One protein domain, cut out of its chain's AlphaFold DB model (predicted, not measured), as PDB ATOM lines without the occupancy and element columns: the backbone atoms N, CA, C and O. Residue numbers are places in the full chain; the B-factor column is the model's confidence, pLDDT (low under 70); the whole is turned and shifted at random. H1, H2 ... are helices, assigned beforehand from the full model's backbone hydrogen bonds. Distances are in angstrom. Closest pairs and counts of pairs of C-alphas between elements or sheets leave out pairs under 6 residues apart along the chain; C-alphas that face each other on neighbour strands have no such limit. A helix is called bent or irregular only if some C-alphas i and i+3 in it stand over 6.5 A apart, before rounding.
ATOM      1  N   GLU A 139     178.641 183.908 122.033       85.44
ATOM      2  CA  GLU A 139     180.069 184.222 121.852       85.44
ATOM      3  C   GLU A 139     180.799 184.659 123.135       85.44
ATOM      4  O   GLU A 139     182.021 184.565 123.192       85.44
ATOM      5  N   ASP A 140     180.075 185.126 124.160       86.81
ATOM      6  CA  ASP A 140     180.657 185.480 125.462       86.81
ATOM      7  C   ASP A 140     180.636 184.299 126.454       86.81
ATOM      8  O   ASP A 140     181.259 184.364 127.511       86.81
ATOM      9  N   VAL A 141     179.910 183.223 126.130       87.19
ATOM     10  CA  VAL A 141     179.701 182.054 127.003       87.19
ATOM     11  C   VAL A 141     180.598 180.887 126.602       87.19
ATOM     12  O   VAL A 141     181.111 180.179 127.467       87.19
ATOM     13  N   VAL A 142     180.769 180.654 125.297       86.44
ATOM     14  CA  VAL A 142     181.621 179.577 124.772       86.44
ATOM     15  C   VAL A 142     182.951 180.109 124.261       86.44
ATOM     16  O   VAL A 142     183.050 181.239 123.792       86.44
ATOM     17  N   ASP A 143     183.972 179.253 124.293       85.44
ATOM     18  CA  ASP A 143     185.273 179.572 123.716       85.44
ATOM     19  C   ASP A 143     185.161 179.910 122.218       85.44
ATOM     20  O   ASP A 143     184.402 179.294 121.460       85.44
ATOM     21  N   ASN A 144     185.968 180.870 121.774       81.75
ATOM     22  CA  ASN A 144     185.964 181.373 120.409       81.75
ATOM     23  C   ASN A 144     186.298 180.270 119.390       81.75
ATOM     24  O   ASN A 144     185.677 180.183 118.327       81.75
ATOM     25  N   ALA A 145     187.229 179.366 119.723       82.44
ATOM     26  CA  ALA A 145     187.562 178.243 118.847       82.44
ATOM     27  C   ALA A 145     186.353 177.317 118.635       82.44
ATOM     28  O   ALA A 145     186.072 176.892 117.508       82.44
ATOM     29  N   TYR A 146     185.594 177.054 119.701       85.25
ATOM     30  CA  TYR A 146     184.366 176.268 119.633       85.25
ATOM     31  C   TYR A 146     183.271 176.989 118.838       85.25
ATOM     32  O   TYR A 146     182.654 176.379 117.957       85.25
ATOM     33  N   TYR A 147     183.060 178.280 119.115       86.44
ATOM     34  CA  TYR A 147     182.055 179.101 118.444       86.44
ATOM     35  C   TYR A 147     182.310 179.170 116.939       86.44
ATOM     36  O   TYR A 147     181.430 178.873 116.132       86.44
ATOM     37  N   SER A 148     183.551 179.467 116.546       83.06
ATOM     38  CA  SER A 148     183.920 179.577 115.138       83.06
ATOM     39  C   SER A 148     183.766 178.254 114.385       83.06
ATOM     40  O   SER A 148     183.407 178.278 113.209       83.06
ATOM     41  N   LYS A 149     184.014 177.110 115.036       86.00
ATOM     42  CA  LYS A 149     183.863 175.781 114.423       86.00
ATOM     43  C   LYS A 149     182.402 175.418 114.140       86.00
ATOM     44  O   LYS A 149     182.127 174.751 113.148       86.00
ATOM     45  N   HIS A 150     181.471 175.837 114.997       88.00
ATOM     46  CA  HIS A 150     180.053 175.460 114.904       88.00
ATOM     47  C   HIS A 150     179.146 176.590 114.409       88.00
ATOM     48  O   HIS A 150     177.925 176.436 114.393       88.00
ATOM     49  N   ARG A 151     179.738 177.708 113.978       87.75
ATOM     50  CA  ARG A 151     179.030 178.924 113.576       87.75
ATOM     51  C   ARG A 151     177.948 178.680 112.529       87.75
ATOM     52  O   ARG A 151     176.845 179.177 112.702       87.75
ATOM     53  N   GLU A 152     178.237 177.923 111.473       86.44
ATOM     54  CA  GLU A 152     177.258 177.686 110.399       86.44
ATOM     55  C   GLU A 152     176.014 176.959 110.915       86.44
ATOM     56  O   GLU A 152     174.896 177.366 110.630       86.44
ATOM     57  N   ARG A 153     176.186 175.960 111.787       87.88
ATOM     58  CA  ARG A 153     175.052 175.267 112.417       87.88
ATOM     59  C   ARG A 153     174.251 176.185 113.340       87.88
ATOM     60  O   ARG A 153     173.032 176.068 113.409       87.88
ATOM     61  N   LEU A 154     174.923 177.075 114.070       88.31
ATOM     62  CA  LEU A 154     174.259 178.074 114.914       88.31
ATOM     63  C   LEU A 154     173.458 179.072 114.065       88.31
ATOM     64  O   LEU A 154     172.312 179.372 114.407       88.31
ATOM     65  N   HIS A 155     174.028 179.507 112.938       88.06
ATOM     66  CA  HIS A 155     173.386 180.360 111.933       88.06
ATOM     67  C   HIS A 155     172.129 179.702 111.356       88.06
ATOM     68  O   HIS A 155     171.036 180.253 111.474       88.06
ATOM     69  N   GLU A 156     172.243 178.463 110.867       87.00
ATOM     70  CA  GLU A 156     171.124 177.681 110.323       87.00
ATOM     71  C   GLU A 156     169.955 177.542 111.307       87.00
ATOM     72  O   GLU A 156     168.787 177.522 110.911       87.00
ATOM     73  N   LYS A 157     170.256 177.426 112.604       86.12
ATOM     74  CA  LYS A 157     169.252 177.295 113.668       86.12
ATOM     75  C   LYS A 157     168.815 178.628 114.267       86.12
ATOM     76  O   LYS A 157     167.981 178.626 115.170       86.12
ATOM     77  N   LYS A 158     169.338 179.749 113.766       87.56
ATOM     78  CA  LYS A 158     169.084 181.105 114.268       87.56
ATOM     79  C   LYS A 158     169.400 181.264 115.766       87.56
ATOM     80  O   LYS A 158     168.729 182.016 116.473       87.56
ATOM     81  N   ILE A 159     170.428 180.556 116.244       89.06
ATOM     82  CA  ILE A 159     170.887 180.582 117.638       89.06
ATOM     83  C   ILE A 159     172.089 181.518 117.751       89.06
ATOM     84  O   ILE A 159     173.186 181.180 117.318       89.06
ATOM     85  N   LEU A 160     171.885 182.680 118.354       88.62
ATOM     86  CA  LEU A 160     172.896 183.708 118.605       88.62
ATOM     87  C   LEU A 160     173.052 184.023 120.105       88.62
ATOM     88  O   LEU A 160     174.127 184.425 120.550       88.62
ATOM     89  N   PHE A 161     172.000 183.803 120.897       90.00
ATOM     90  CA  PHE A 161     171.954 184.115 122.325       90.00
ATOM     91  C   PHE A 161     171.732 182.869 123.170       90.00
ATOM     92  O   PHE A 161     171.000 181.954 122.789       90.00
ATOM     93  N   LEU A 162     172.295 182.879 124.375       88.88
ATOM     94  CA  LEU A 162     172.074 181.836 125.370       88.88
ATOM     95  C   LEU A 162     170.584 181.726 125.749       88.88
ATOM     96  O   LEU A 162     170.060 180.625 125.890       88.88
ATOM     97  N   ASP A 163     169.868 182.852 125.819       87.56
ATOM     98  CA  ASP A 163     168.428 182.893 126.116       87.56
ATOM     99  C   ASP A 163     167.576 182.064 125.132       87.56
ATOM    100  O   ASP A 163     166.457 181.653 125.444       87.56
ATOM    101  N   GLN A 164     168.088 181.787 123.929       87.44
ATOM    102  CA  GLN A 164     167.363 181.005 122.929       87.44
ATOM    103  C   GLN A 164     167.392 179.500 123.226       87.44
ATOM    104  O   GLN A 164     166.452 178.806 122.830       87.44
ATOM    105  N   ILE A 165     168.404 179.022 123.959       88.50
ATOM    106  CA  ILE A 165     168.630 177.603 124.286       88.50
ATOM    107  C   ILE A 165     168.328 177.249 125.748       88.50
ATOM    108  O   ILE A 165     168.479 176.093 126.136       88.50
ATOM    109  N   ILE A 166     167.884 178.213 126.556       89.06
ATOM    110  CA  ILE A 166     167.446 177.998 127.938       89.06
ATOM    111  C   ILE A 166     165.908 178.020 128.004       89.06
ATOM    112  O   ILE A 166     165.232 178.660 127.193       89.06
ATOM    113  N   SER A 167     165.349 177.276 128.958       85.56
ATOM    114  CA  SER A 167     163.938 177.351 129.342       85.56
ATOM    115  C   SER A 167     163.541 178.758 129.825       85.56
ATOM    116  O   SER A 167     164.374 179.531 130.297       85.56
ATOM    117  N   GLY A 168     162.258 179.113 129.711       81.56
ATOM    118  CA  GLY A 168     161.762 180.457 130.051       81.56
ATOM    119  C   GLY A 168     161.962 180.850 131.523       81.56
ATOM    120  O   GLY A 168     162.180 182.020 131.827       81.56
ATOM    121  N   ASP A 169     161.961 179.863 132.419       84.38
ATOM    122  CA  ASP A 169     162.254 179.972 133.856       84.38
ATOM    123  C   ASP A 169     163.759 179.973 134.186       84.38
ATOM    124  O   ASP A 169     164.144 180.108 135.343       84.38
ATOM    125  N   LYS A 170     164.622 179.834 133.175       84.50
ATOM    126  CA  LYS A 170     166.088 179.812 133.283       84.50
ATOM    127  C   LYS A 170     166.689 178.668 134.111       84.50
ATOM    128  O   LYS A 170     167.877 178.710 134.418       84.50
ATOM    129  N   SER A 171     165.912 177.632 134.430       87.62
ATOM    130  CA  SER A 171     166.342 176.518 135.290       87.62
ATOM    131  C   SER A 171     167.122 175.424 134.554       87.62
ATOM    132  O   SER A 171     167.925 174.713 135.158       87.62
ATOM    133  N   ARG A 172     166.895 175.275 133.243       89.81
ATOM    134  CA  ARG A 172     167.471 174.198 132.429       89.81
ATOM    135  C   ARG A 172     167.733 174.616 130.989       89.81
ATOM    136  O   ARG A 172     167.067 175.502 130.450       89.81
ATOM    137  N   LEU A 173     168.640 173.892 130.339       89.12
ATOM    138  CA  LEU A 173     168.797 173.927 128.889       89.12
ATOM    139  C   LEU A 173     167.620 173.220 128.204       89.12
ATOM    140  O   LEU A 173     167.062 172.241 128.714       89.12
ATOM    141  N   LEU A 174     167.241 173.732 127.039       88.19
ATOM    142  CA  LEU A 174     166.246 173.113 126.177       88.19
ATOM    143  C   LEU A 174     166.825 171.847 125.540       88.19
ATOM    144  O   LEU A 174     167.981 171.801 125.115       88.19
ATOM    145  N   LEU A 175     165.993 170.818 125.432       88.44
ATOM    146  CA  LEU A 175     166.304 169.625 124.657       88.44
ATOM    147  C   LEU A 175     166.353 169.984 123.170       88.44
ATOM    148  O   LEU A 175     165.617 170.853 122.701       88.44
ATOM    149  N   TRP A 176     167.146 169.250 122.388       85.25
ATOM    150  CA  TRP A 176     167.288 169.521 120.951       85.25
ATOM    151  C   TRP A 176     165.945 169.536 120.203       85.25
ATOM    152  O   TRP A 176     165.703 170.406 119.370       85.25
ATOM    153  N   LYS A 177     165.024 168.634 120.568       85.38
ATOM    154  CA  LYS A 177     163.651 168.611 120.035       85.38
ATOM    155  C   LYS A 177     162.880 169.911 120.311       85.38
ATOM    156  O   LYS A 177     162.170 170.388 119.436       85.38
ATOM    157  N   GLU A 178     163.050 170.502 121.493       84.06
ATOM    158  CA  GLU A 178     162.386 171.751 121.888       84.06
ATOM    159  C   GLU A 178     162.959 172.937 121.102       84.06
ATOM    160  O   GLU A 178     162.208 173.788 120.634       84.06
ATOM    161  N   ILE A 179     164.279 172.951 120.888       83.44
ATOM    162  CA  ILE A 179     164.967 173.970 120.081       83.44
ATOM    163  C   ILE A 179     164.483 173.927 118.626       83.44
ATOM    164  O   ILE A 179     164.169 174.969 118.054       83.44
ATOM    165  N   LEU A 180     164.378 172.732 118.035       79.38
ATOM    166  CA  LEU A 180     163.907 172.569 116.657       79.38
ATOM    167  C   LEU A 180     162.458 173.040 116.477       79.38
ATOM    168  O   LEU A 180     162.163 173.708 115.489       79.38
ATOM    169  N   ILE A 181     161.576 172.741 117.435       76.44
ATOM    170  CA  ILE A 181     160.180 173.204 117.411       76.44
ATOM    171  C   ILE A 181     160.125 174.732 117.532       76.44
ATOM    172  O   ILE A 181     159.448 175.393 116.748       76.44
ATOM    173  N   LYS A 182     160.885 175.307 118.471       69.56
ATOM    174  CA  LYS A 182     160.929 176.756 118.719       69.56
ATOM    175  C   LYS A 182     161.472 177.543 117.521       69.56
ATOM    176  O   LYS A 182     160.982 178.632 117.252       69.56
ATOM    177  N   ALA A 183     162.442 176.993 116.790       59.44
ATOM    178  CA  ALA A 183     162.978 177.602 115.572       59.44
ATOM    179  C   ALA A 183     161.985 177.582 114.392       59.44
ATOM    180  O   ALA A 183     162.113 178.396 113.478       59.44
ATOM    181  N   TYR A 184     161.021 176.652 114.398       46.31
ATOM    182  CA  TYR A 184     160.045 176.476 113.320       46.31
ATOM    183  C   TYR A 184     158.785 177.322 113.497       46.31
ATOM    184  O   TYR A 184     158.138 177.645 112.506       46.31
ATOM    185  N   VAL A 185     158.445 177.716 114.729       42.94
ATOM    186  CA  VAL A 185     157.392 178.712 114.954       42.94
ATOM    187  C   VAL A 185     157.930 180.049 114.437       42.94
ATOM    188  O   VAL A 185     158.838 180.613 115.056       42.94
TER     189      VAL A 185
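This is residues 139 to 185 of the 197 residues of an uncharacterized protein of Rhizophagus irregularis (UniProt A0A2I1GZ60). Two helices stand at opposite ends of the longest axis, and a long winding stretch, residues 157 to 175, spans the space between them, swings out in a loop near residues 168 to 171 and folds back to the start of the second helix. The printed part has 47 residues, with two named helices, H1 and then H2, and no named strand. The class is all helix, though under half of the residues, 22 of 47, are in named elements. The whole is only just compact, close to loose, with a radius of gyration of the C-alphas of 11.1 A, and the C-alphas span 28 by 22 by 13 A.

The printed part begins at Glu 139, with its C-alpha at (180.069, 184.222, 121.852). H1 is residues 144 to 156, 18.3 A from first to last C-alpha, and begins with C-alpha 144 at (185.964, 181.373, 120.409). H1 is irregular: C-alphas 149 and 152 are 8.0 A apart. Residues 162 to 164 are a short helical run without a name. H2 is residues 176 to 184, 12.6 A long, and ends with C-alpha 184 at (160.045, 176.476, 113.320).

H1 and H2 follow each other along the printed part, yet they are apart, with no C-alpha of the one within 8 A of the other. A long link of 19 residues joins them. In H2 every O i to N i+4 pair is within hydrogen-bond range, and in H1 7 of 9 are.

The two C-alphas farthest apart are those of Ala 145 and Val 185, at 30.4 A. The C-alphas of the long link lie 4 to 16 A from the mean of all C-alphas. The printed part has no cut. The mean pLDDT of the printed part is 83.5, and residues 182 to 185 are under 70.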